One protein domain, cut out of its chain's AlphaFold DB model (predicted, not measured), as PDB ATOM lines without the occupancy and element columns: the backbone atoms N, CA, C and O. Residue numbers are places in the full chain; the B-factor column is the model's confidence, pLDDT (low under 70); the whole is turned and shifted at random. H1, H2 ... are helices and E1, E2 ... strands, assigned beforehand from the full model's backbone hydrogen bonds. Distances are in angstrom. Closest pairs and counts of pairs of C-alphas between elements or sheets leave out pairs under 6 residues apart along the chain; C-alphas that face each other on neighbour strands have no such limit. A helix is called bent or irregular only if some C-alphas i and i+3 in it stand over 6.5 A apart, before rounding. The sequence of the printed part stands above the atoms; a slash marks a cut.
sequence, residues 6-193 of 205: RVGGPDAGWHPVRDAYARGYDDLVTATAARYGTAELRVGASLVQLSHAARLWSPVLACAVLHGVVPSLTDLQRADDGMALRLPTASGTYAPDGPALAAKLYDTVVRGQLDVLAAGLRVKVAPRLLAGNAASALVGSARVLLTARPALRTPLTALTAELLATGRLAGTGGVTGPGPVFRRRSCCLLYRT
ATOM      1  N   ARG A   6      21.381 -20.272 -10.701       93.19
ATOM      2  CA  ARG A   6      20.834 -20.938  -9.517       93.19
ATOM      3  C   ARG A   6      21.045 -22.448  -9.635       93.19
ATOM      4  O   ARG A   6      20.890 -22.994 -10.720       93.19
ATOM      5  N   VAL A   7      21.331 -23.122  -8.526       93.62
ATOM      6  CA  VAL A   7      21.336 -24.590  -8.462       93.62
ATOM      7  C   VAL A   7      20.179 -25.053  -7.579       93.62
ATOM      8  O   VAL A   7      20.028 -24.555  -6.463       93.62
ATOM      9  N   GLY A   8      19.354 -25.968  -8.088       93.50
ATOM     10  CA  GLY A   8      18.193 -26.517  -7.384       93.50
ATOM     11  C   GLY A   8      17.109 -25.489  -7.028       93.50
ATOM     12  O   GLY A   8      17.016 -24.396  -7.600       93.50
ATOM     13  N   GLY A   9      16.281 -25.835  -6.042       89.88
ATOM     14  CA  GLY A   9      15.098 -25.067  -5.637       89.88
ATOM     15  C   GLY A   9      13.792 -25.607  -6.240       89.88
ATOM     16  O   GLY A   9      13.829 -26.583  -6.981       89.88
ATOM     17  N   PRO A  10      12.641 -24.990  -5.917       90.44
ATOM     18  CA  PRO A  10      11.329 -25.470  -6.355       90.44
ATOM     19  C   PRO A  10      11.149 -25.305  -7.864       90.44
ATOM     20  O   PRO A  10      11.616 -24.314  -8.424       90.44
ATOM     21  N   ASP A  11      10.463 -26.239  -8.520       88.69
ATOM     22  CA  ASP A  11      10.324 -26.268  -9.985       88.69
ATOM     23  C   ASP A  11       9.420 -25.194 -10.582       88.69
ATOM     24  O   ASP A  11       9.586 -24.836 -11.746       88.69
ATOM     25  N   ALA A  12       8.512 -24.631  -9.787       92.56
ATOM     26  CA  ALA A  12       7.620 -23.578 -10.244       92.56
ATOM     27  C   ALA A  12       8.400 -22.372 -10.801       92.56
ATOM     28  O   ALA A  12       9.331 -21.868 -10.162       92.56
ATOM     29  N   GLY A  13       7.990 -21.899 -11.979       92.88
ATOM     30  CA  GLY A  13       8.548 -20.704 -12.611       92.88
ATOM     31  C   GLY A  13       9.790 -20.931 -13.474       92.88
ATOM     32  O   GLY A  13      10.465 -19.955 -13.797       92.88
ATOM     33  N   TRP A  14      10.142 -22.183 -13.795       96.12
ATOM     34  CA  TRP A  14      11.322 -22.531 -14.590       96.12
ATOM     35  C   TRP A  14      10.970 -23.437 -15.764       96.12
ATOM     36  O   TRP A  14      10.274 -24.435 -15.604       96.12
ATOM     37  N   HIS A  15      11.540 -23.146 -16.929       95.44
ATOM     38  CA  HIS A  15      11.368 -23.949 -18.138       95.44
ATOM     39  C   HIS A  15      12.717 -24.229 -18.813       95.44
ATOM     40  O   HIS A  15      13.660 -23.448 -18.639       95.44
ATOM     41  N   PRO A  16      12.853 -25.322 -19.587       97.00
ATOM     42  CA  PRO A  16      14.061 -25.592 -20.361       97.00
ATOM     43  C   PRO A  16      14.475 -24.378 -21.199       97.00
ATOM     44  O   PRO A  16      13.683 -23.820 -21.958       97.00
ATOM     45  N   VAL A  17      15.743 -23.968 -21.106       97.69
ATOM     46  CA  VAL A  17      16.251 -22.789 -21.831       97.69
ATOM     47  C   VAL A  17      16.103 -22.947 -23.348       97.69
ATOM     48  O   VAL A  17      15.949 -21.969 -24.078       97.69
ATOM     49  N   ARG A  18      16.108 -24.199 -23.826       97.56
ATOM     50  CA  ARG A  18      15.930 -24.545 -25.239       97.56
ATOM     51  C   ARG A  18      14.566 -24.124 -25.775       97.56
ATOM     52  O   ARG A  18      14.492 -23.735 -26.937       97.56
ATOM     53  N   ASP A  19      13.533 -24.104 -24.940       96.94
ATOM     54  CA  ASP A  19      12.210 -23.630 -25.349       96.94
ATOM     55  C   ASP A  19      12.237 -22.119 -25.588       96.94
ATOM     56  O   ASP A  19      11.670 -21.622 -26.562       96.94
ATOM     57  N   ALA A  20      12.964 -21.379 -24.746       96.75
ATOM     58  CA  ALA A  20      13.190 -19.956 -24.954       96.75
ATOM     59  C   ALA A  20      14.027 -19.702 -26.222       96.75
ATOM     60  O   ALA A  20      13.682 -18.811 -26.997       96.75
ATOM     61  N   TYR A  21      15.063 -20.514 -26.498       97.62
ATOM     62  CA  TYR A  21      15.806 -20.443 -27.768       97.62
ATOM     63  C   TYR A  21      14.895 -20.679 -28.974       97.62
ATOM     64  O   TYR A  21      14.929 -19.894 -29.913       97.62
ATOM     65  N   ALA A  22      14.046 -21.710 -28.945       97.25
ATOM     66  CA  ALA A  22      13.128 -22.026 -30.041       97.25
ATOM     67  C   ALA A  22      12.109 -20.899 -30.304       97.25
ATOM     68  O   ALA A  22      11.749 -20.626 -31.456       97.25
ATOM     69  N   ARG A  23      11.689 -20.197 -29.246       96.19
ATOM     70  CA  ARG A  23      10.866 -18.977 -29.314       96.19
ATOM     71  C   ARG A  23      11.669 -17.700 -29.601       96.19
ATOM     72  O   ARG A  23      11.117 -16.613 -29.526       96.19
ATOM     73  N   GLY A  24      12.967 -17.805 -29.888       95.62
ATOM     74  CA  GLY A  24      13.823 -16.675 -30.252       95.62
ATOM     75  C   GLY A  24      14.071 -15.651 -29.149       95.62
ATOM     76  O   GLY A  24      14.566 -14.566 -29.450       95.62
ATOM     77  N   TYR A  25      13.763 -15.981 -27.886       96.06
ATOM     78  CA  TYR A  25      13.762 -15.022 -26.774       96.06
ATOM     79  C   TYR A  25      12.867 -13.792 -27.054       96.06
ATOM     80  O   TYR A  25      13.134 -12.707 -26.535       96.06
ATOM     81  N   ASP A  26      11.826 -13.929 -27.886       95.75
ATOM     82  CA  ASP A  26      11.028 -12.802 -28.396       95.75
ATOM     83  C   ASP A  26      10.436 -11.922 -27.277       95.75
ATOM     84  O   ASP A  26      10.402 -10.690 -27.400       95.75
ATOM     85  N   ASP A  27      10.054 -12.535 -26.151       95.44
ATOM     86  CA  ASP A  27       9.599 -11.860 -24.933       95.44
ATOM     87  C   ASP A  27      10.670 -10.902 -24.389       95.44
ATOM     88  O   ASP A  27      10.427  -9.707 -24.198       95.44
ATOM     89  N   LEU A  28      11.898 -11.393 -24.218       96.25
ATOM     90  CA  LEU A  28      13.014 -10.598 -23.714       96.25
ATOM     91  C   LEU A  28      13.544  -9.601 -24.728       96.25
ATOM     92  O   LEU A  28      13.988  -8.523 -24.330       96.25
ATOM     93  N   VAL A  29      13.527  -9.937 -26.015       97.62
ATOM     94  CA  VAL A  29      13.933  -9.019 -27.080       97.62
ATOM     95  C   VAL A  29      13.034  -7.790 -27.066       97.62
ATOM     96  O   VAL A  29      13.541  -6.667 -27.026       97.62
ATOM     97  N   THR A  30      11.718  -8.006 -27.016       97.38
ATOM     98  CA  THR A  30      10.712  -6.941 -26.974       97.38
ATOM     99  C   THR A  30      10.833  -6.124 -25.693       97.38
ATOM    100  O   THR A  30      10.972  -4.901 -25.749       97.38
ATOM    101  N   ALA A  31      10.880  -6.792 -24.536       97.00
ATOM    102  CA  ALA A  31      11.019  -6.120 -23.246       97.00
ATOM    103  C   ALA A  31      12.324  -5.310 -23.149       97.00
ATOM    104  O   ALA A  31      12.340  -4.200 -22.614       97.00
ATOM    105  N   THR A  32      13.427  -5.828 -23.697       96.94
ATOM    106  CA  THR A  32      14.721  -5.131 -23.702       96.94
ATOM    107  C   THR A  32      14.696  -3.932 -24.642       96.94
ATOM    108  O   THR A  32      15.141  -2.859 -24.247       96.94
ATOM    109  N   ALA A  33      14.148  -4.060 -25.852       97.25
ATOM    110  CA  ALA A  33      14.022  -2.931 -26.772       97.25
ATOM    111  C   ALA A  33      13.189  -1.792 -26.153       97.25
ATOM    112  O   ALA A  33      13.640  -0.645 -26.137       97.25
ATOM    113  N   ALA A  34      12.051  -2.128 -25.530       97.19
ATOM    114  CA  ALA A  34      11.209  -1.175 -24.809       97.19
ATOM    115  C   ALA A  34      11.951  -0.512 -23.636       97.19
ATOM    116  O   ALA A  34      11.959   0.712 -23.524       97.19
ATOM    117  N   ARG A  35      12.655  -1.297 -22.805       95.94
ATOM    118  CA  ARG A  35      13.467  -0.783 -21.687       95.94
ATOM    119  C   ARG A  35      14.537   0.212 -22.138       95.94
ATOM    120  O   ARG A  35      14.847   1.148 -21.407       95.94
ATOM    121  N   TYR A  36      15.126  -0.010 -23.309       95.69
ATOM    122  CA  TYR A  36      16.135   0.872 -23.895       95.69
ATOM    123  C   TYR A  36      15.538   1.963 -24.801       95.69
ATOM    124  O   TYR A  36      16.292   2.691 -25.445       95.69
ATOM    125  N   GLY A  37      14.207   2.093 -24.854       96.88
ATOM    126  CA  GLY A  37      13.507   3.145 -25.591       96.88
ATOM    127  C   GLY A  37      13.676   3.079 -27.110       96.88
ATOM    128  O   GLY A  37      13.617   4.110 -27.769       96.88
ATOM    129  N   THR A  38      13.934   1.901 -27.684       96.56
ATOM    130  CA  THR A  38      14.164   1.747 -29.129       96.56
ATOM    131  C   THR A  38      13.118   0.851 -29.783       96.56
ATOM    132  O   THR A  38      12.728  -0.175 -29.231       96.56
ATOM    133  N   ALA A  39      12.702   1.213 -30.999       95.75
ATOM    134  CA  ALA A  39      11.879   0.360 -31.858       95.75
ATOM    135  C   ALA A  39      12.710  -0.710 -32.599       95.75
ATOM    136  O   ALA A  39      12.164  -1.622 -33.219       95.75
ATOM    137  N   GLU A  40      14.045  -0.625 -32.560       97.00
ATOM    138  CA  GLU A  40      14.918  -1.574 -33.245       97.00
ATOM    139  C   GLU A  40      15.094  -2.865 -32.437       97.00
ATOM    140  O   GLU A  40      16.029  -3.003 -31.647       97.00
ATOM    141  N   LEU A  41      14.257  -3.874 -32.701       98.06
ATOM    142  CA  LEU A  41      14.316  -5.164 -31.996       98.06
ATOM    143  C   LEU A  41      15.691  -5.853 -32.067       98.06
ATOM    144  O   LEU A  41      16.072  -6.576 -31.152       98.06
ATOM    145  N   ARG A  42      16.497  -5.593 -33.105       97.94
ATOM    146  CA  ARG A  42      17.869  -6.129 -33.204       97.94
ATOM    147  C   ARG A  42      18.805  -5.608 -32.109       97.94
ATOM    148  O   ARG A  42      19.764  -6.295 -31.762       97.94
ATOM    149  N   VAL A  43      18.541  -4.414 -31.567       97.75
ATOM    150  CA  VAL A  43      19.255  -3.880 -30.399       97.75
ATOM    151  C   VAL A  43      18.897  -4.730 -29.183       97.75
ATOM    152  O   VAL A  43      19.796  -5.234 -28.515       97.75
ATOM    153  N   GLY A  44      17.600  -4.985 -28.968       97.44
ATOM    154  CA  GLY A  44      17.112  -5.898 -27.933       97.44
ATOM    155  C   GLY A  44      17.736  -7.291 -28.042       97.44
ATOM    156  O   GLY A  44      18.338  -7.765 -27.084       97.44
ATOM    157  N   ALA A  45      17.701  -7.905 -29.227       98.31
ATOM    158  CA  ALA A  45      18.281  -9.227 -29.484       98.31
ATOM    159  C   ALA A  45      19.789  -9.289 -29.210       98.31
ATOM    160  O   ALA A  45      20.264 -10.226 -28.569       98.31
ATOM    161  N   SER A  46      20.544  -8.272 -29.637       98.19
ATOM    162  CA  SER A  46      21.976  -8.169 -29.341       98.19
ATOM    163  C   SER A  46      22.244  -8.101 -27.833       98.19
ATOM    164  O   SER A  46      23.080  -8.845 -27.320       98.19
ATOM    165  N   LEU A  47      21.524  -7.239 -27.108       96.88
ATOM    166  CA  LEU A  47      21.726  -7.039 -25.671       96.88
ATOM    167  C   LEU A  47      21.295  -8.257 -24.850       96.88
ATOM    168  O   LEU A  47      22.004  -8.644 -23.920       96.88
ATOM    169  N   VAL A  48      20.185  -8.897 -25.221       97.38
ATOM    170  CA  VAL A  48      19.728 -10.160 -24.628       97.38
ATOM    171  C   VAL A  48      20.778 -11.249 -24.826       97.38
ATOM    172  O   VAL A  48      21.202 -11.868 -23.851       97.38
ATOM    173  N   GLN A  49      21.269 -11.439 -26.054       97.88
ATOM    174  CA  GLN A  49      22.273 -12.462 -26.331       97.88
ATOM    175  C   GLN A  49      23.601 -12.185 -25.611       97.88
ATOM    176  O   GLN A  49      24.196 -13.117 -25.072       97.88
ATOM    177  N   LEU A  50      24.045 -10.926 -25.532       97.31
ATOM    178  CA  LEU A  50      25.231 -10.538 -24.760       97.31
ATOM    179  C   LEU A  50      25.069 -10.874 -23.270       97.31
ATOM    180  O   LEU A  50      25.959 -11.452 -22.648       97.31
ATOM    181  N   SER A  51      23.916 -10.527 -22.701       95.88
ATOM    182  CA  SER A  51      23.610 -10.758 -21.290       95.88
ATOM    183  C   SER A  51      23.485 -12.249 -20.961       95.88
ATOM    184  O   SER A  51      23.904 -12.685 -19.884       95.88
ATOM    185  N   HIS A  52      22.946 -13.035 -21.894       97.56
ATOM    186  CA  HIS A  52      22.886 -14.491 -21.803       97.56
ATOM    187  C   HIS A  52      24.284 -15.109 -21.882       97.56
ATOM    188  O   HIS A  52      24.665 -15.868 -20.998       97.56
ATOM    189  N   ALA A  53      25.108 -14.697 -22.851       98.06
ATOM    190  CA  ALA A  53      26.493 -15.153 -22.967       98.06
ATOM    191  C   ALA A  53      27.308 -14.892 -21.693       98.06
ATOM    192  O   ALA A  53      28.047 -15.771 -21.254       98.06
ATOM    193  N   ALA A  54      27.138 -13.735 -21.049       96.88
ATOM    194  CA  ALA A  54      27.819 -13.431 -19.788       96.88
ATOM    195  C   ALA A  54      27.390 -14.365 -18.640       96.88
ATOM    196  O   ALA A  54      28.234 -14.798 -17.856       96.88
ATOM    197  N   ARG A  55      26.100 -14.726 -18.571       96.94
ATOM    198  CA  ARG A  55      25.561 -15.682 -17.582       96.94
ATOM    199  C   ARG A  55      26.026 -17.117 -17.804       96.94
ATOM    200  O   ARG A  55      26.023 -17.886 -16.851       96.94
ATOM    201  N   LEU A  56      26.422 -17.470 -19.025       97.69
ATOM    202  CA  LEU A  56      27.025 -18.769 -19.323       97.69
ATOM    203  C   LEU A  56      28.530 -18.761 -19.035       97.69
ATOM    204  O   LEU A  56      29.024 -19.630 -18.322       97.69
ATOM    205  N   TRP A  57      29.257 -17.761 -19.542       98.12
ATOM    206  CA  TRP A  57      30.709 -17.676 -19.381       98.12
ATOM    207  C   TRP A  57      31.145 -17.542 -17.927       98.12
ATOM    208  O   TRP A  57      32.111 -18.190 -17.534       98.12
ATOM    209  N   SER A  58      30.439 -16.735 -17.130       96.38
ATOM    210  CA  SER A  58      30.812 -16.470 -15.734       96.38
ATOM    211  C   SER A  58      30.969 -17.748 -14.892       96.38
ATOM    212  O   SER A  58      32.074 -17.985 -14.398       96.38
ATOM    213  N   PRO A  59      29.939 -18.605 -14.734       95.38
ATOM    214  CA  PRO A  59      30.081 -19.837 -13.961       95.38
ATOM    215  C   PRO A  59      30.997 -20.861 -14.640       95.38
ATOM    216  O   PRO A  59      31.774 -21.511 -13.952       95.38
ATOM    217  N   VAL A  60      30.962 -20.988 -15.973       97.56
ATOM    218  CA  VAL A  60      31.782 -21.975 -16.699       97.56
ATOM    219  C   VAL A  60      33.278 -21.698 -16.531       97.56
ATOM    220  O   VAL A  60      34.032 -22.614 -16.205       97.56
ATOM    221  N   LEU A  61      33.710 -20.442 -16.690       96.50
ATOM    222  CA  LEU A  61      35.104 -20.051 -16.463       96.50
ATOM    223  C   LEU A  61      35.506 -20.217 -14.999       96.50
ATOM    224  O   LEU A  61      36.585 -20.734 -14.716       96.50
ATOM    225  N   ALA A  62      34.646 -19.784 -14.072       95.44
ATOM    226  CA  ALA A  62      34.934 -19.886 -12.649       95.44
ATOM    227  C   ALA A  62      35.109 -21.349 -12.220       95.44
ATOM    228  O   ALA A  62      36.115 -21.670 -11.596       95.44
ATOM    229  N   CYS A  63      34.194 -22.247 -12.597       96.44
ATOM    230  CA  CYS A  63      34.293 -23.674 -12.286       96.44
ATOM    231  C   CYS A  63      35.542 -24.318 -12.898       96.44
ATOM    232  O   CYS A  63      36.245 -25.056 -12.206       96.44
ATOM    233  N   ALA A  64      35.860 -24.004 -14.156       97.06
ATOM    234  CA  ALA A  64      37.016 -24.585 -14.826       97.06
ATOM    235  C   ALA A  64      38.329 -24.175 -14.147       97.06
ATOM    236  O   ALA A  64      39.154 -25.026 -13.836       97.06
ATOM    237  N   VAL A  65      38.503 -22.880 -13.865       95.25
ATOM    238  CA  VAL A  65      39.773 -22.345 -13.352       95.25
ATOM    239  C   VAL A  65      39.928 -22.542 -11.843       95.25
ATOM    240  O   VAL A  65      41.038 -22.765 -11.371       95.25
ATOM    241  N   LEU A  66      38.845 -22.446 -11.066       95.50
ATOM    242  CA  LEU A  66      38.911 -22.570  -9.604       95.50
ATOM    243  C   LEU A  66      38.807 -24.007  -9.110       95.50
ATOM    244  O   LEU A  66      39.306 -24.310  -8.030       95.50
ATOM    245  N   HIS A  67      38.104 -24.859  -9.854       95.25
ATOM    246  CA  HIS A  67      37.705 -26.177  -9.373       95.25
ATOM    247  C   HIS A  67      38.067 -27.309 -10.333       95.25
ATOM    248  O   HIS A  67      37.838 -28.463  -9.990       95.25
ATOM    249  N   GLY A  68      38.619 -27.015 -11.517       96.81
ATOM    250  CA  GLY A  68      38.964 -28.048 -12.492       96.81
ATOM    251  C   GLY A  68      37.739 -28.816 -12.990       96.81
ATOM    252  O   GLY A  68      37.831 -30.011 -13.254       96.81
ATOM    253  N   VAL A  69      36.577 -28.157 -13.089       97.56
ATOM    254  CA  VAL A  69      35.317 -28.777 -13.532       97.56
ATOM    255  C   VAL A  69      34.669 -27.940 -14.627       97.56
ATOM    256  O   VAL A  69      34.508 -26.730 -14.487       97.56
ATOM    257  N   VAL A  70      34.221 -28.596 -15.695       98.06
ATOM    258  CA  VAL A  70      33.325 -28.003 -16.692       98.06
ATOM    259  C   VAL A  70      31.884 -28.370 -16.334       98.06
ATOM    260  O   VAL A  70      31.534 -29.553 -16.409       98.06
ATOM    261  N   PRO A  71      31.038 -27.401 -15.939       96.88
ATOM    262  CA  PRO A  71      29.654 -27.688 -15.592       96.88
ATOM    263  C   PRO A  71      28.864 -28.109 -16.835       96.88
ATOM    264  O   PRO A  71      29.046 -27.565 -17.928       96.88
ATOM    265  N   SER A  72      27.960 -29.066 -16.657       96.69
ATOM    266  CA  SER A  72      26.983 -29.434 -17.674       96.69
ATOM    267  C   SER A  72      25.909 -28.353 -17.767       96.69
ATOM    268  O   SER A  72      25.359 -27.916 -16.758       96.69
ATOM    269  N   LEU A  73      25.592 -27.937 -18.993       97.31
ATOM    270  CA  LEU A  73      24.520 -26.982 -19.289       97.31
ATOM    271  C   LEU A  73      23.328 -27.653 -19.993       97.31
ATOM    272  O   LEU A  73      22.506 -26.965 -20.596       97.31
ATOM    273  N   THR A  74      23.255 -28.988 -19.974       95.19
ATOM    274  CA  THR A  74      22.224 -29.756 -20.693       95.19
ATOM    275  C   THR A  74      20.822 -29.423 -20.193       95.19
ATOM    276  O   THR A  74      19.966 -29.068 -21.001       95.19
ATOM    277  N   ASP A  75      20.635 -29.425 -18.873       95.94
ATOM    278  CA  ASP A  75      19.349 -29.162 -18.214       95.94
ATOM    279  C   ASP A  75      19.212 -27.700 -17.775       95.94
ATOM    280  O   ASP A  75      18.553 -27.381 -16.786       95.94
ATOM    281  N   LEU A  76      19.888 -26.792 -18.484       97.75
ATOM    282  CA  LEU A  76      19.807 -25.369 -18.198       97.75
ATOM    283  C   LEU A  76      18.369 -24.888 -18.406       97.75
ATOM    284  O   LEU A  76      17.748 -25.120 -19.444       97.75
ATOM    285  N   GLN A  77      17.859 -24.181 -17.412       97.69
ATOM    286  CA  GLN A  77      16.520 -23.625 -17.387       97.69
ATOM    287  C   GLN A  77      16.570 -22.110 -17.293       97.69
ATOM    288  O   GLN A  77      17.531 -21.524 -16.787       97.69
ATOM    289  N   ARG A  78      15.499 -21.483 -17.762       96.50
ATOM    290  CA  ARG A  78      15.244 -20.055 -17.657       96.50
ATOM    291  C   ARG A  78      14.001 -19.839 -16.800       96.50
ATOM    292  O   ARG A  78      13.079 -20.649 -16.846       96.50
ATOM    293  N   ALA A  79      14.001 -18.771 -16.009       94.75
ATOM    294  CA  ALA A  79      12.797 -18.342 -15.311       94.75
ATOM    295  C   ALA A  79      11.724 -17.856 -16.304       94.75
ATOM    296  O   ALA A  79      12.071 -17.361 -17.380       94.75
ATOM    297  N   ASP A  80      10.450 -17.957 -15.929       89.06
ATOM    298  CA  ASP A  80       9.325 -17.439 -16.723       89.06
ATOM    299  C   ASP A  80       9.515 -15.958 -17.055       89.06
ATOM    300  O   ASP A  80       9.439 -15.560 -18.219       89.06
ATOM    301  N   ASP A  81       9.918 -15.185 -16.046       82.31
ATOM    302  CA  ASP A  81      10.188 -13.764 -16.175       82.31
ATOM    303  C   ASP A  81      11.693 -13.465 -16.116       82.31
ATOM    304  O   ASP A  81      12.413 -13.784 -15.162       82.31
ATOM    305  N   GLY A  82      12.190 -12.764 -17.135       88.94
ATOM    306  CA  GLY A  82      13.544 -12.209 -17.126       88.94
ATOM    307  C   GLY A  82      14.640 -13.178 -17.581       88.94
ATOM    308  O   GLY A  82      14.411 -14.107 -18.342       88.94
ATOM    309  N   MET A  83      15.887 -12.907 -17.189       90.00
ATOM    310  CA  MET A  83      17.079 -13.638 -17.663       90.00
ATOM    311  C   MET A  83      17.714 -14.512 -16.579       90.00
ATOM    312  O   MET A  83      18.906 -14.816 -16.648       90.00
ATOM    313  N   ALA A  84      16.977 -14.848 -15.524       93.81
ATOM    314  CA  ALA A  84      17.507 -15.739 -14.504       93.81
ATOM    315  C   ALA A  84      17.672 -17.147 -15.089       93.81
ATOM    316  O   ALA A  84      16.805 -17.623 -15.821       93.81
ATOM    317  N   LEU A  85      18.795 -17.791 -14.767       96.12
ATOM    318  CA  LEU A  85      19.113 -19.144 -15.210       96.12
ATOM    319  C   LEU A  85      19.231 -20.085 -14.015       96.12
ATOM    320  O   LEU A  85      19.677 -19.674 -12.938       96.12
ATOM    321  N   ARG A  86      18.871 -21.350 -14.226       96.06
ATOM    322  CA  ARG A  86      18.945 -22.410 -13.220       96.06
ATOM    323  C   ARG A  86      19.462 -23.714 -13.809       96.06
ATOM    324  O   ARG A  86      19.132 -24.057 -14.935       96.06
ATOM    325  N   LEU A  87      20.212 -24.460 -13.010       96.44
ATOM    326  CA  LEU A  87      20.445 -25.888 -13.179       96.44
ATOM    327  C   LEU A  87      19.693 -26.629 -12.062       96.44
ATOM    328  O   LEU A  87      19.967 -26.360 -10.891       96.44
ATOM    329  N   PRO A  88      18.751 -27.539 -12.366       95.25
ATOM    330  CA  PRO A  88      18.068 -28.336 -11.342       95.25
ATOM    331  C   PRO A  88      19.044 -29.137 -10.476       95.25
ATOM    332  O   PRO A  88      18.903 -29.203  -9.257       95.25
ATOM    333  N   THR A  89      20.089 -29.674 -11.104       94.19
ATOM    334  CA  THR A  89      21.135 -30.460 -10.451       94.19
ATOM    335  C   THR A  89      22.502 -29.957 -10.896       94.19
ATOM    336  O   THR A  89      22.736 -29.738 -12.086       94.19
ATOM    337  N   ALA A  90      23.428 -29.781  -9.948       93.38
ATOM    338  CA  ALA A  90      24.822 -29.525 -10.284       93.38
ATOM    339  C   ALA A  90      25.449 -30.807 -10.840       93.38
ATOM    340  O   ALA A  90      25.575 -31.803 -10.134       93.38
ATOM    341  N   SER A  91      25.851 -30.769 -12.105       95.38
ATOM    342  CA  SER A  91      26.605 -31.837 -12.751       95.38
ATOM    343  C   SER A  91      27.691 -31.236 -13.638       95.38
ATOM    344  O   SER A  91      27.640 -30.064 -14.016       95.38
ATOM    345  N   GLY A  92      28.709 -32.027 -13.952       95.81
ATOM    346  CA  GLY A  92      29.843 -31.588 -14.747       95.81
ATOM    347  C   GLY A  92      30.864 -32.698 -14.914       95.81
ATOM    348  O   GLY A  92      30.710 -33.790 -14.373       95.81
ATOM    349  N   THR A  93      31.910 -32.406 -15.672       97.56
ATOM    350  CA  THR A  93      33.043 -33.311 -15.880       97.56
ATOM    351  C   THR A  93      34.326 -32.622 -15.456       97.56
ATOM    352  O   THR A  93      34.409 -31.395 -15.526       97.56
ATOM    353  N   TYR A  94      35.348 -33.391 -15.086       97.94
ATOM    354  CA  TYR A  94      36.677 -32.825 -14.883       97.94
ATOM    355  C   TYR A  94      37.142 -32.068 -16.131       97.94
ATOM    356  O   TYR A  94      36.886 -32.476 -17.269       97.94
ATOM    357  N   ALA A  95      37.756 -30.914 -15.893       96.25
ATOM    358  CA  ALA A  95      38.377 -30.104 -16.918       96.25
ATOM    359  C   ALA A  95      39.571 -30.877 -17.492       96.25
ATOM    360  O   ALA A  95      40.395 -31.357 -16.716       96.25
ATOM    361  N   PRO A  96      39.667 -31.030 -18.823       94.81
ATOM    362  CA  PRO A  96      40.865 -31.599 -19.416       94.81
ATOM    363  C   PRO A  96      42.033 -30.619 -19.262       94.81
ATOM    364  O   PRO A  96      41.825 -29.406 -19.181       94.81
ATOM    365  N   ASP A  97      43.255 -31.142 -19.262       87.50
ATOM    366  CA  ASP A  97      44.457 -30.321 -19.161       87.50
ATOM    367  C   ASP A  97      44.816 -29.636 -20.486       87.50
ATOM    368  O   ASP A  97      44.495 -30.104 -21.585       87.50
ATOM    369  N   GLY A  98      45.548 -28.526 -20.370       86.69
ATOM    370  CA  GLY A  98      46.166 -27.849 -21.504       86.69
ATOM    371  C   GLY A  98      45.158 -27.376 -22.567       86.69
ATOM    372  O   GLY A  98      44.047 -26.962 -22.223       86.69
ATOM    373  N   PRO A  99      45.521 -27.439 -23.864       83.38
ATOM    374  CA  PRO A  99      44.709 -26.865 -24.943       83.38
ATOM    375  C   PRO A  99      43.306 -27.475 -25.107       83.38
ATOM    376  O   PRO A  99      42.380 -26.862 -25.646       83.38
ATOM    377  N   ALA A 100      43.105 -28.700 -24.615       95.00
ATOM    378  CA  ALA A 100      41.803 -29.356 -24.662       95.00
ATOM    379  C   ALA A 100      40.750 -28.621 -23.810       95.00
ATOM    380  O   ALA A 100      39.549 -28.735 -24.083       95.00
ATOM    381  N   LEU A 101      41.175 -27.834 -22.811       97.06
ATOM    382  CA  LEU A 101      40.272 -27.052 -21.973       97.06
ATOM    383  C   LEU A 101      39.526 -25.995 -22.784       97.06
ATOM    384  O   LEU A 101      38.297 -25.939 -22.731       97.06
ATOM    385  N   ALA A 102      40.240 -25.181 -23.563       97.50
ATOM    386  CA  ALA A 102      39.623 -24.122 -24.355       97.50
ATOM    387  C   ALA A 102      38.602 -24.697 -25.348       97.50
ATOM    388  O   ALA A 102      37.473 -24.205 -25.430       97.50
ATOM    389  N   ALA A 103      38.945 -25.800 -26.022       97.44
ATOM    390  CA  ALA A 103      38.026 -26.507 -26.910       97.44
ATOM    391  C   ALA A 103      36.761 -26.984 -26.172       97.44
ATOM    392  O   ALA A 103      35.644 -26.725 -26.624       97.44
ATOM    393  N   LYS A 104      36.912 -27.599 -24.991       98.31
ATOM    394  CA  LYS A 104      35.780 -28.080 -24.187       98.31
ATOM    395  C   LYS A 104      34.855 -26.946 -23.735       98.31
ATOM    396  O   LYS A 104      33.630 -27.100 -23.792       98.31
ATOM    397  N   LEU A 105      35.402 -25.812 -23.289       98.62
ATOM    398  CA  LEU A 105      34.594 -24.660 -22.866       98.62
ATOM    399  C   LEU A 105      33.912 -23.980 -24.062       98.62
ATOM    400  O   LEU A 105      32.740 -23.606 -23.965       98.62
ATOM    401  N   TYR A 106      34.606 -23.871 -25.200       98.69
ATOM    402  CA  TYR A 106      34.029 -23.383 -26.452       98.69
ATOM    403  C   TYR A 106      32.850 -24.256 -26.897       98.69
ATOM    404  O   TYR A 106      31.781 -23.734 -27.216       98.69
ATOM    405  N   ASP A 107      32.998 -25.579 -26.862       98.44
ATOM    406  CA  ASP A 107      31.919 -26.498 -27.220       98.44
ATOM    407  C   ASP A 107      30.735 -26.391 -26.260       98.44
ATOM    408  O   ASP A 107      29.587 -26.342 -26.697       98.44
ATOM    409  N   THR A 108      31.005 -26.276 -24.960       98.50
ATOM    410  CA  THR A 108      29.968 -26.188 -23.923       98.50
ATOM    411  C   THR A 108      29.149 -24.898 -24.038       98.50
ATOM    412  O   THR A 108      27.920 -24.941 -23.991       98.50
ATOM    413  N   VAL A 109      29.808 -23.747 -24.208       98.62
ATOM    414  CA  VAL A 109      29.139 -22.436 -24.203       98.62
ATOM    415  C   VAL A 109      28.746 -21.992 -25.606       98.62
ATOM    416  O   VAL A 109      27.595 -21.628 -25.841       98.62
ATOM    417  N   VAL A 110      29.680 -22.002 -26.556       98.69
ATOM    418  CA  VAL A 110      29.439 -21.454 -27.895       98.69
ATOM    419  C   VAL A 110      28.591 -22.418 -28.709       98.69
ATOM    420  O   VAL A 110      27.465 -22.072 -29.057       98.69
ATOM    421  N   ARG A 111      29.075 -23.640 -28.963       98.50
ATOM    422  CA  ARG A 111      28.332 -24.606 -29.793       98.50
ATOM    423  C   ARG A 111      27.069 -25.113 -29.093       98.50
ATOM    424  O   ARG A 111      26.008 -25.175 -29.707       98.50
ATOM    425  N   GLY A 112      27.175 -25.452 -27.810       98.06
ATOM    426  CA  GLY A 112      26.099 -26.083 -27.047       98.06
ATOM    427  C   GLY A 112      24.930 -25.160 -26.705       98.06
ATOM    428  O   GLY A 112      23.816 -25.648 -26.524       98.06
ATOM    429  N   GLN A 113      25.169 -23.846 -26.620       98.50
ATOM    430  CA  GLN A 113      24.167 -22.880 -26.159       98.50
ATOM    431  C   GLN A 113      24.029 -21.678 -27.094       98.50
ATOM    432  O   GLN A 113      22.949 -21.445 -27.632       98.50
ATOM    433  N   LEU A 114      25.096 -20.903 -27.310       98.56
ATOM    434  CA  LEU A 114      24.990 -19.626 -28.026       98.56
ATOM    435  C   LEU A 114      24.664 -19.787 -29.512       98.56
ATOM    436  O   LEU A 114      23.937 -18.961 -30.061       98.56
ATOM    437  N   ASP A 115      25.153 -20.846 -30.150       98.44
ATOM    438  CA  ASP A 115      24.830 -21.166 -31.539       98.44
ATOM    439  C   ASP A 115      23.364 -21.596 -31.683       98.44
ATOM    440  O   ASP A 115      22.703 -21.208 -32.645       98.44
ATOM    441  N   VAL A 116      22.837 -22.323 -30.693       98.31
ATOM    442  CA  VAL A 116      21.427 -22.739 -30.645       98.31
ATOM    443  C   VAL A 116      20.517 -21.530 -30.431       98.31
ATOM    444  O   VAL A 116      19.533 -21.370 -31.151       98.31
ATOM    445  N   LEU A 117      20.875 -20.635 -29.503       98.00
ATOM    446  CA  LEU A 117      20.183 -19.358 -29.320       98.00
ATOM    447  C   LEU A 117      20.184 -18.544 -30.619       98.00
ATOM    448  O   LEU A 117      19.131 -18.084 -31.051       98.00
ATOM    449  N   ALA A 118      21.347 -18.383 -31.256       98.00
ATOM    450  CA  ALA A 118      21.479 -17.607 -32.486       98.00
ATOM    451  C   ALA A 118      20.613 -18.156 -33.629       98.00
ATOM    452  O   ALA A 118      20.037 -17.369 -34.377       98.00
ATOM    453  N   ALA A 119      20.501 -19.482 -33.749       97.88
ATOM    454  CA  ALA A 119      19.656 -20.134 -34.747       97.88
ATOM    455  C   ALA A 119      18.152 -19.926 -34.496       97.88
ATOM    456  O   ALA A 119      17.369 -19.947 -35.442       97.88
ATOM    457  N   GLY A 120      17.747 -19.726 -33.239       97.94
ATOM    458  CA  GLY A 120      16.349 -19.524 -32.860       97.94
ATOM    459  C   GLY A 120      15.847 -18.078 -32.946       97.94
ATOM    460  O   GLY A 120      14.635 -17.860 -32.949       97.94
ATOM    461  N   LEU A 121      16.747 -17.085 -33.020       97.69
ATOM    462  CA  LEU A 121      16.383 -15.662 -33.073       97.69
ATOM    463  C   LEU A 121      15.472 -15.347 -34.270       97.69
ATOM    464  O   LEU A 121      15.802 -15.650 -35.416       97.69
ATOM    465  N   ARG A 122      14.360 -14.643 -34.018       96.88
ATOM    466  CA  ARG A 122      13.415 -14.205 -35.065       96.88
ATOM    467  C   ARG A 122      13.787 -12.874 -35.710       96.88
ATOM    468  O   ARG A 122      13.284 -12.527 -36.776       96.88
ATOM    469  N   VAL A 123      14.711 -12.144 -35.093       96.06
ATOM    470  CA  VAL A 123      15.218 -10.866 -35.590       96.06
ATOM    471  C   VAL A 123      16.622 -11.051 -36.145       96.06
ATOM    472  O   VAL A 123      17.500 -11.612 -35.490       96.06
ATOM    473  N   LYS A 124      16.865 -10.532 -37.353       95.81
ATOM    474  CA  LYS A 124      18.167 -10.650 -38.011       95.81
ATOM    475  C   LYS A 124      19.239  -9.858 -37.256       95.81
ATOM    476  O   LYS A 124      19.229  -8.626 -37.236       95.81
ATOM    477  N   VAL A 125      20.219 -10.577 -36.719       97.25
ATOM    478  CA  VAL A 125      21.450 -10.025 -36.146       97.25
ATOM    479  C   VAL A 125      22.640 -10.625 -36.888       97.25
ATOM    480  O   VAL A 125      22.650 -11.810 -37.215       97.25
ATOM    481  N   ALA A 126      23.647  -9.809 -37.205       97.50
ATOM    482  CA  ALA A 126      24.810 -10.287 -37.943       97.50
ATOM    483  C   ALA A 126      25.553 -11.383 -37.143       97.50
ATOM    484  O   ALA A 126      25.884 -11.147 -35.979       97.50
ATOM    485  N   PRO A 127      25.903 -12.540 -37.739       96.94
ATOM    486  CA  PRO A 127      26.588 -13.617 -37.015       96.94
ATOM    487  C   PRO A 127      27.893 -13.170 -36.344       96.94
ATOM    488  O   PRO A 127      28.176 -13.528 -35.201       96.94
ATOM    489  N   ARG A 128      28.670 -12.312 -37.020       97.06
ATOM    490  CA  ARG A 128      29.902 -11.734 -36.461       97.06
ATOM    491  C   ARG A 128      29.656 -10.822 -35.259       97.06
ATOM    492  O   ARG A 128      30.503 -10.777 -34.374       97.06
ATOM    493  N   LEU A 129      28.507 -10.148 -35.195       97.81
ATOM    494  CA  LEU A 129      28.112  -9.353 -34.034       97.81
ATOM    495  C   LEU A 129      27.813 -10.259 -32.836       97.81
ATOM    496  O   LEU A 129      28.336 -10.006 -31.755       97.81
ATOM    497  N   LEU A 130      27.049 -11.340 -33.026       98.44
ATOM    498  CA  LEU A 130      26.751 -12.303 -31.954       98.44
ATOM    499  C   LEU A 130      28.027 -12.969 -31.419       98.44
ATOM    500  O   LEU A 130      28.198 -13.116 -30.208       98.44
ATOM    501  N   ALA A 131      28.966 -13.301 -32.312       98.44
ATOM    502  CA  ALA A 131      30.283 -13.792 -31.920       98.44
ATOM    503  C   ALA A 131      31.088 -12.737 -31.137       98.44
ATOM    504  O   ALA A 131      31.695 -13.057 -30.118       98.44
ATOM    505  N   GLY A 132      31.049 -11.465 -31.551       98.12
ATOM    506  CA  GLY A 132      31.679 -10.366 -30.817       98.12
ATOM    507  C   GLY A 132      31.049 -10.095 -29.449       98.12
ATOM    508  O   GLY A 132      31.761  -9.770 -28.500       98.12
ATOM    509  N   ASN A 133      29.736 -10.268 -29.304       98.31
ATOM    510  CA  ASN A 133      29.067 -10.241 -28.004       98.31
ATOM    511  C   ASN A 133      29.534 -11.400 -27.116       98.31
ATOM    512  O   ASN A 133      29.870 -11.172 -25.958       98.31
ATOM    513  N   ALA A 134      29.625 -12.619 -27.656       98.44
ATOM    514  CA  ALA A 134      30.135 -13.773 -26.920       98.44
ATOM    515  C   ALA A 134      31.587 -13.570 -26.449       98.44
ATOM    516  O   ALA A 134      31.904 -13.897 -25.307       98.44
ATOM    517  N   ALA A 135      32.443 -12.980 -27.288       97.94
ATOM    518  CA  ALA A 135      33.823 -12.639 -26.943       97.94
ATOM    519  C   ALA A 135      33.917 -11.535 -25.872       97.94
ATOM    520  O   ALA A 135      34.679 -11.659 -24.918       97.94
ATOM    521  N   SER A 136      33.104 -10.479 -25.979       97.12
ATOM    522  CA  SER A 136      33.023  -9.420 -24.959       97.12
ATOM    523  C   SER A 136      32.522  -9.963 -23.617       97.12
ATOM    524  O   SER A 136      33.118  -9.685 -22.578       97.12
ATOM    525  N   ALA A 137      31.502 -10.824 -23.630       97.31
ATOM    526  CA  ALA A 137      31.023 -11.510 -22.434       97.31
ATOM    527  C   ALA A 137      32.095 -12.411 -21.796       97.31
ATOM    528  O   ALA A 137      32.220 -12.422 -20.570       97.31
ATOM    529  N   LEU A 138      32.874 -13.135 -22.606       97.38
ATOM    530  CA  LEU A 138      34.002 -13.948 -22.146       97.38
ATOM    531  C   LEU A 138      35.043 -13.082 -21.423       97.38
ATOM    532  O   LEU A 138      35.367 -13.352 -20.266       97.38
ATOM    533  N   VAL A 139      35.523 -12.011 -22.067       95.88
ATOM    534  CA  VAL A 139      36.548 -11.139 -21.470       95.88
ATOM    535  C   VAL A 139      36.015 -10.399 -20.245       95.88
ATOM    536  O   VAL A 139      36.716 -10.288 -19.241       95.88
ATOM    537  N   GLY A 140      34.765  -9.934 -20.281       94.81
ATOM    538  CA  GLY A 140      34.108  -9.321 -19.128       94.81
ATOM    539  C   GLY A 140      34.024 -10.277 -17.936       94.81
ATOM    540  O   GLY A 140      34.351  -9.888 -16.816       94.81
ATOM    541  N   SER A 141      33.673 -11.543 -18.180       95.44
ATOM    542  CA  SER A 141      33.631 -12.587 -17.146       95.44
ATOM    543  C   SER A 141      35.023 -12.861 -16.568       95.44
ATOM    544  O   SER A 141      35.191 -12.894 -15.349       95.44
ATOM    545  N   ALA A 142      36.041 -12.971 -17.428       94.88
ATOM    546  CA  ALA A 142      37.429 -13.133 -17.005       94.88
ATOM    547  C   ALA A 142      37.924 -11.935 -16.174       94.88
ATOM    548  O   ALA A 142      38.580 -12.120 -15.152       94.88
ATOM    549  N   ARG A 143      37.561 -10.702 -16.553       93.00
ATOM    550  CA  ARG A 143      37.902  -9.484 -15.802       93.00
ATOM    551  C   ARG A 143      37.304  -9.508 -14.397       93.00
ATOM    552  O   ARG A 143      38.029  -9.273 -13.437       93.00
ATOM    553  N   VAL A 144      36.016  -9.833 -14.272       93.50
ATOM    554  CA  VAL A 144      35.337  -9.934 -12.967       93.50
ATOM    555  C   VAL A 144      35.981 -11.014 -12.094       93.50
ATOM    556  O   VAL A 144      36.261 -10.768 -10.920       93.50
ATOM    557  N   LEU A 145      36.269 -12.188 -12.664       93.81
ATOM    558  CA  LEU A 145      36.941 -13.267 -11.940       93.81
ATOM    559  C   LEU A 145      38.348 -12.856 -11.488       93.81
ATOM    560  O   LEU A 145      38.719 -13.115 -10.345       93.81
ATOM    561  N   LEU A 146      39.109 -12.168 -12.341       93.25
ATOM    562  CA  LEU A 146      40.445 -11.683 -12.010       93.25
ATOM    563  C   LEU A 146      40.426 -10.633 -10.895       93.25
ATOM    564  O   LEU A 146      41.297 -10.656 -10.028       93.25
ATOM    565  N   THR A 147      39.431  -9.740 -10.883       93.50
ATOM    566  CA  THR A 147      39.230  -8.784  -9.784       93.50
ATOM    567  C   THR A 147      38.991  -9.510  -8.462       93.50
ATOM    568  O   THR A 147      39.570  -9.133  -7.449       93.50
ATOM    569  N   ALA A 148      38.178 -10.570  -8.466       94.19
ATOM    570  CA  ALA A 148      37.902 -11.353  -7.264       94.19
ATOM    571  C   ALA A 148      39.076 -12.257  -6.846       94.19
ATOM    572  O   ALA A 148      39.223 -12.565  -5.664       94.19
ATOM    573  N   ARG A 149      39.890 -12.721  -7.804       95.12
ATOM    574  CA  ARG A 149      40.984 -13.687  -7.598       95.12
ATOM    575  C   ARG A 149      42.241 -13.291  -8.391       95.12
ATOM    576  O   ARG A 149      42.573 -13.946  -9.382       95.12
ATOM    577  N   PRO A 150      43.000 -12.272  -7.939       95.06
ATOM    578  CA  PRO A 150      44.153 -11.744  -8.677       95.06
ATOM    579  C   PRO A 150      45.250 -12.772  -8.993       95.06
ATOM    580  O   PRO A 150      45.919 -12.654 -10.019       95.06
ATOM    581  N   ALA A 151      45.404 -13.800  -8.150       95.31
ATOM    582  CA  ALA A 151      46.373 -14.882  -8.338       95.31
ATOM    583  C   ALA A 151      46.152 -15.691  -9.633       95.31
ATOM    584  O   ALA A 151      47.081 -16.310 -10.139       95.31
ATOM    585  N   LEU A 152      44.948 -15.647 -10.215       93.62
ATOM    586  CA  LEU A 152      44.617 -16.362 -11.451       93.62
ATOM    587  C   LEU A 152      45.054 -15.626 -12.722       93.62
ATOM    588  O   LEU A 152      44.731 -16.084 -13.816       93.62
ATOM    589  N   ARG A 153      45.759 -14.490 -12.613       92.62
ATOM    590  CA  ARG A 153      46.109 -13.635 -13.759       92.62
ATOM    591  C   ARG A 153      46.679 -14.419 -14.933       92.62
ATOM    592  O   ARG A 153      46.128 -14.337 -16.026       92.62
ATOM    593  N   THR A 154      47.752 -15.166 -14.704       91.69
ATOM    594  CA  THR A 154      48.438 -15.926 -15.751       91.69
ATOM    595  C   THR A 154      47.536 -16.998 -16.376       91.69
ATOM    596  O   THR A 154      47.278 -16.890 -17.578       91.69
ATOM    597  N   PRO A 155      46.990 -17.978 -15.621       92.12
ATOM    598  CA  PRO A 155      46.181 -19.041 -16.221       92.12
ATOM    599  C   PRO A 155      44.903 -18.519 -16.890       92.12
ATOM    600  O   PRO A 155      44.550 -18.968 -17.978       92.12
ATOM    601  N   LEU A 156      44.229 -17.525 -16.302       93.06
ATOM    602  CA  LEU A 156      42.992 -16.980 -16.862       93.06
ATOM    603  C   LEU A 156      43.239 -16.147 -18.127       93.06
ATOM    604  O   LEU A 156      42.431 -16.196 -19.054       93.06
ATOM    605  N   THR A 157      44.350 -15.405 -18.190       91.94
ATOM    606  CA  THR A 157      44.723 -14.641 -19.392       91.94
ATOM    607  C   THR A 157      45.058 -15.581 -20.544       91.94
ATOM    608  O   THR A 157      44.551 -15.379 -21.647       91.94
ATOM    609  N   ALA A 158      45.844 -16.634 -20.286       92.25
ATOM    610  CA  ALA A 158      46.181 -17.643 -21.286       92.25
ATOM    611  C   ALA A 158      44.925 -18.349 -21.825       92.25
ATOM    612  O   ALA A 158      44.691 -18.345 -23.032       92.25
ATOM    613  N   LEU A 159      44.057 -18.843 -20.933       95.56
ATOM    614  CA  LEU A 159      42.810 -19.509 -21.319       95.56
ATOM    615  C   LEU A 159      41.868 -18.581 -22.104       95.56
ATOM    616  O   LEU A 159      41.264 -18.988 -23.095       95.56
ATOM    617  N   THR A 160      41.742 -17.319 -21.683       95.38
ATOM    618  CA  THR A 160      40.906 -16.337 -22.390       95.38
ATOM    619  C   THR A 160      41.444 -16.066 -23.794       95.38
ATOM    620  O   THR A 160      40.661 -16.005 -24.741       95.38
ATOM    621  N   ALA A 161      42.763 -15.927 -23.949       93.88
ATOM    622  CA  ALA A 161      43.392 -15.729 -25.252       93.88
ATOM    623  C   ALA A 161      43.175 -16.933 -26.182       93.88
ATOM    624  O   ALA A 161      42.817 -16.753 -27.345       93.88
ATOM    625  N   GLU A 162      43.312 -18.152 -25.661       95.62
ATOM    626  CA  GLU A 162      43.083 -19.382 -26.420       95.62
ATOM    627  C   GLU A 162      41.620 -19.523 -26.876       95.62
ATOM    628  O   GLU A 162      41.336 -19.789 -28.048       95.62
ATOM    629  N   LEU A 163      40.664 -19.237 -25.987       97.06
ATOM    630  CA  LEU A 163      39.241 -19.200 -26.334       97.06
ATOM    631  C   LEU A 163      38.931 -18.144 -27.402       97.06
ATOM    632  O   LEU A 163      38.180 -18.418 -28.339       97.06
ATOM    633  N   LEU A 164      39.528 -16.953 -27.304       96.81
ATOM    634  CA  LEU A 164      39.380 -15.901 -28.314       96.81
ATOM    635  C   LEU A 164      40.002 -16.278 -29.663       96.81
ATOM    636  O   LEU A 164      39.572 -15.740 -30.679       96.81
ATOM    637  N   ALA A 165      40.968 -17.197 -29.695       96.25
ATOM    638  CA  ALA A 165      41.540 -17.746 -30.921       96.25
ATOM    639  C   ALA A 165      40.721 -18.916 -31.507       96.25
ATOM    640  O   ALA A 165      41.026 -19.392 -32.599       96.25
ATOM    641  N   THR A 166      39.659 -19.364 -30.826       97.12
ATOM    642  CA  THR A 166      38.905 -20.565 -31.204       97.12
ATOM    643  C   THR A 166      37.657 -20.241 -32.033       97.12
ATOM    644  O   THR A 166      36.815 -19.413 -31.668       97.12
ATOM    645  N   GLY A 167      37.495 -20.951 -33.155       97.00
ATOM    646  CA  GLY A 167      36.267 -20.971 -33.952       97.00
ATOM    647  C   GLY A 167      35.752 -19.580 -34.337       97.00
ATOM    648  O   GLY A 167      36.483 -18.758 -34.884       97.00
ATOM    649  N   ARG A 168      34.473 -19.296 -34.060       97.19
ATOM    650  CA  ARG A 168      33.846 -18.017 -34.449       97.19
ATOM    651  C   ARG A 168      34.259 -16.826 -33.583       97.19
ATOM    652  O   ARG A 168      33.999 -15.692 -33.983       97.19
ATOM    653  N   LEU A 169      34.883 -17.068 -32.425       97.88
ATOM    654  CA  LEU A 169      35.415 -15.998 -31.575       97.88
ATOM    655  C   LEU A 169      36.690 -15.394 -32.180       97.88
ATOM    656  O   LEU A 169      36.940 -14.199 -31.995       97.88
ATOM    657  N   ALA A 170      37.423 -16.175 -32.982       97.31
ATOM    658  CA  ALA A 170      38.616 -15.731 -33.689       97.31
ATOM    659  C   ALA A 170      38.345 -14.483 -34.544       97.31
ATOM    660  O   ALA A 170      37.428 -14.434 -35.376       97.31
ATOM    661  N   GLY A 171      39.161 -13.450 -34.325       95.62
ATOM    662  CA  GLY A 171      39.090 -12.190 -35.064       95.62
ATOM    663  C   GLY A 171      37.879 -11.313 -34.728       95.62
ATOM    664  O   GLY A 171      37.564 -10.412 -35.500       95.62
ATOM    665  N   THR A 172      37.185 -11.542 -33.609       96.38
ATOM    666  CA  THR A 172      36.061 -10.685 -33.169       96.38
ATOM    667  C   THR A 172      36.496  -9.434 -32.402       96.38
ATOM    668  O   THR A 172      35.700  -8.511 -32.214       96.38
ATOM    669  N   GLY A 173      37.760  -9.371 -31.995       92.94
ATOM    670  CA  GLY A 173      38.348  -8.279 -31.231       92.94
ATOM    671  C   GLY A 173      39.786  -8.587 -30.838       92.94
ATOM    672  O   GLY A 173      40.353  -9.584 -31.285       92.94
ATOM    673  N   GLY A 174      40.368  -7.725 -30.014       88.62
ATOM    674  CA  GLY A 174      41.692  -7.922 -29.431       88.62
ATOM    675  C   GLY A 174      41.735  -7.417 -27.997       88.62
ATOM    676  O   GLY A 174      41.064  -6.438 -27.662       88.62
ATOM    677  N   VAL A 175      42.509  -8.099 -27.153       83.56
ATOM    678  CA  VAL A 175      42.870  -7.577 -25.833       83.56
ATOM    679  C   VAL A 175      43.965  -6.532 -26.035       83.56
ATOM    680  O   VAL A 175      44.957  -6.790 -26.712       83.56
ATOM    681  N   THR A 176      43.760  -5.338 -25.499       74.19
ATOM    682  CA  THR A 176      44.653  -4.187 -25.625       74.19
ATOM    683  C   THR A 176      45.238  -3.833 -24.260       74.19
ATOM    684  O   THR A 176      44.493  -3.677 -23.296       74.19
ATOM    685  N   GLY A 177      46.554  -3.632 -24.179       66.19
ATOM    686  CA  GLY A 177      47.228  -3.186 -22.954       66.19
ATOM    687  C   GLY A 177      47.433  -4.274 -21.880       66.19
ATOM    688  O   GLY A 177      47.129  -5.442 -22.108       66.19
ATOM    689  N   PRO A 178      47.980  -3.904 -20.702       58.56
ATOM    690  CA  PRO A 178      48.389  -4.843 -19.646       58.56
ATOM    691  C   PRO A 178      47.235  -5.383 -18.779       58.56
ATOM    692  O   PRO A 178      47.459  -6.211 -17.896       58.56
ATOM    693  N   GLY A 179      46.006  -4.907 -18.998       57.12
ATOM    694  CA  GLY A 179      44.785  -5.436 -18.387       57.12
ATOM    695  C   GLY A 179      43.876  -6.072 -19.444       57.12
ATOM    696  O   GLY A 179      44.097  -5.859 -20.634       57.12
ATOM    697  N   PRO A 180      42.819  -6.811 -19.059       63.88
ATOM    698  CA  PRO A 180      41.888  -7.417 -20.008       63.88
ATOM    699  C   PRO A 180      40.937  -6.359 -20.594       63.88
ATOM    700  O   PRO A 180      39.720  -6.499 -20.496       63.88
ATOM    701  N   VAL A 181      41.460  -5.254 -21.134       76.94
ATOM    702  CA  VAL A 181      40.691  -4.280 -21.917       76.94
ATOM    703  C   VAL A 181      40.507  -4.897 -23.292       76.94
ATOM    704  O   VAL A 181      41.482  -5.274 -23.928       76.94
ATOM    705  N   PHE A 182      39.266  -5.068 -23.731       87.50
ATOM    706  CA  PHE A 182      38.963  -5.735 -24.989       87.50
ATOM    707  C   PHE A 182      38.272  -4.762 -25.918       87.50
ATOM    708  O   PHE A 182      37.282  -4.137 -25.553       87.50
ATOM    709  N   ARG A 183      38.775  -4.661 -27.144       92.50
ATOM    710  CA  ARG A 183      38.126  -3.879 -28.186       92.50
ATOM    711  C   ARG A 183      37.572  -4.814 -29.239       92.50
ATOM    712  O   ARG A 183      38.309  -5.579 -29.863       92.50
ATOM    713  N   ARG A 184      36.259  -4.747 -29.447       93.56
ATOM    714  CA  ARG A 184      35.599  -5.514 -30.503       93.56
ATOM    715  C   ARG A 184      35.886  -4.934 -31.878       93.56
ATOM    716  O   ARG A 184      36.170  -3.751 -32.022       93.56
ATOM    717  N   ARG A 185      35.712  -5.773 -32.898       95.19
ATOM    718  CA  ARG A 185      35.631  -5.385 -34.317       95.19
ATOM    719  C   ARG A 185      34.189  -5.250 -34.818       95.19
ATOM    720  O   ARG A 185      33.965  -4.833 -35.946       95.19
ATOM    721  N   SER A 186      33.207  -5.593 -33.983       94.25
ATOM    722  CA  SER A 186      31.774  -5.459 -34.259       94.25
ATOM    723  C   SER A 186      31.085  -4.609 -33.195       94.25
ATOM    724  O   SER A 186      31.402  -4.708 -32.010       94.25
ATOM    725  N   CYS A 187      30.090  -3.819 -33.595       93.38
ATOM    726  CA  CYS A 187      29.294  -3.027 -32.663       93.38
ATOM    727  C   CYS A 187      28.112  -3.837 -32.103       93.38
ATOM    728  O   CYS A 187      27.379  -4.446 -32.874       93.38
ATOM    729  N   CYS A 188      27.873  -3.794 -30.785       94.62
ATOM    730  CA  CYS A 188      26.696  -4.422 -30.152       94.62
ATOM    731  C   CYS A 188      25.371  -3.680 -30.360       94.62
ATOM    732  O   CYS A 188      24.356  -4.119 -29.830       94.62
ATOM    733  N   LEU A 189      25.375  -2.569 -31.099       96.31
ATOM    734  CA  LEU A 189      24.212  -1.718 -31.373       96.31
ATOM    735  C   LEU A 189      23.690  -0.898 -30.187       96.31
ATOM    736  O   LEU A 189      22.731  -0.162 -30.384       96.31
ATOM    737  N   LEU A 190      24.324  -0.942 -29.007       94.50
ATOM    738  CA  LEU A 190      23.925  -0.097 -27.870       94.50
ATOM    739  C   LEU A 190      23.879   1.394 -28.244       94.50
ATOM    740  O   LEU A 190      22.940   2.075 -27.872       94.50
ATOM    741  N   TYR A 191      24.810   1.871 -29.076       93.94
ATOM    742  CA  TYR A 191      24.832   3.268 -29.539       93.94
ATOM    743  C   TYR A 191      23.581   3.702 -30.325       93.94
ATOM    744  O   TYR A 191      23.394   4.891 -30.557       93.94
ATOM    745  N   ARG A 192      22.743   2.753 -30.768       94.88
ATOM    746  CA  ARG A 192      21.497   3.022 -31.502       94.88
ATOM    747  C   ARG A 192      20.301   3.269 -30.582       94.88
ATOM    748  O   ARG A 192      19.203   3.517 -31.074       94.88
ATOM    749  N   THR A 193      20.468   3.158 -29.265       95.56
ATOM    750  CA  THR A 193      19.431   3.574 -28.317       95.56
ATOM    751  C   THR A 193      19.355   5.101 -28.282       95.56
ATOM    752  O   THR A 193      20.368   5.752 -28.542       95.56
TER     753      THR A 193
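This is residues 6 to 193 of the 205 residues of the protein "(2Fe-2S)-binding protein" of Streptomyces sp. Z26 (UniProt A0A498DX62). Four long helices make the core: H3 runs through the middle, H4 runs back alongside it, and the helical hairpin H5 and H6 crosses the two on another side. H2 crosses the first end of H3, two small groups of strands, E1 E3 E4 and E2 E5, lie beyond H3 and H4, and the hairpin E6 and E7 packs outside H5. The 188 printed residues run E1 H1 H2 H3 E2 E3 E4 E5 H4 H5 H6 E6 E7, mostly helix, with three antiparallel sheets. The whole is compact, with a radius of gyration of the C-alphas of 16.2 A and spans of 43 by 40 by 27 A.

Residues 6 to 7 pair in parallel with residues 86 to 87 of E4, residues 85 to 87. E1, residues 14 to 16, E3, residues 77 to 79, and E4 form a sheet in that order; N 15 and O 78 are 2.9 A apart, N 77 and O 86 2.8 A, within hydrogen-bond range. H1, residues 17 to 22, only grazes this sheet and touches residues 116 to 120 of H4, residues 100 to 120; their closest C-alphas, of Tyr 21 and Leu 117, are 4.8 A apart. H2, residues 26 to 35, touches residues 41 to 48 of H3, residues 41 to 67, about perpendicular at 75 degrees; the closest C-alphas are Ala 33 and Gly 44, 4.4 A. H3 and H4 are the hubs, touching 4 other helices each. They stand at a shallow tilt of 24 degrees, opposite ways, with C-alphas 56 and 109 closest at 6.5 A. H3 touches H5, residues 127 to 148, at a steep tilt of 42 degrees, with C-alphas 54 and 137 closest at 4.6 A. H5 and H6, residues 150 to 164, form a hairpin at 11 degrees, with C-alphas 146 and 153 closest at 6.2 A. E2, residues 69 to 71, pairs with E5, residues 92 to 94: N 70 and O 93, 2.8 A. E6, residues 173 to 176, and E7, residues 181 to 184, are a hairpin with N 176 and O 181 at 2.8 A; the closest C-alphas of E7 and H5 are 184 and 132, 6.2 A. Every O i to N i+4 pair is within hydrogen-bond range in H1, H2 and H5, against 22 of 23 in H3, 13 of 17 in H4 and 9 of 11 in H6.

E1 begins at C-alpha 14, (11.322, -22.531, -14.590). H3 is 38.7 A long, H5 31.9 A, H4 28.5 A and H6 20.6 A. H4 has a kink of 30 degrees near residue 111 and is only just irregular, with C-alphas 112 and 115 6.8 A apart; H6 is irregular, with C-alphas 151 and 154 7.8 A apart. E7 ends at C-alpha 184, (35.599, -5.514, -30.503).

The C-alphas farthest apart, of Ala 39 and Asp 97, are 46.5 A apart. The printed part has no cut and no long link. Mean pLDDT of the printed part is 94.7; residues 177 to 180 are under 70.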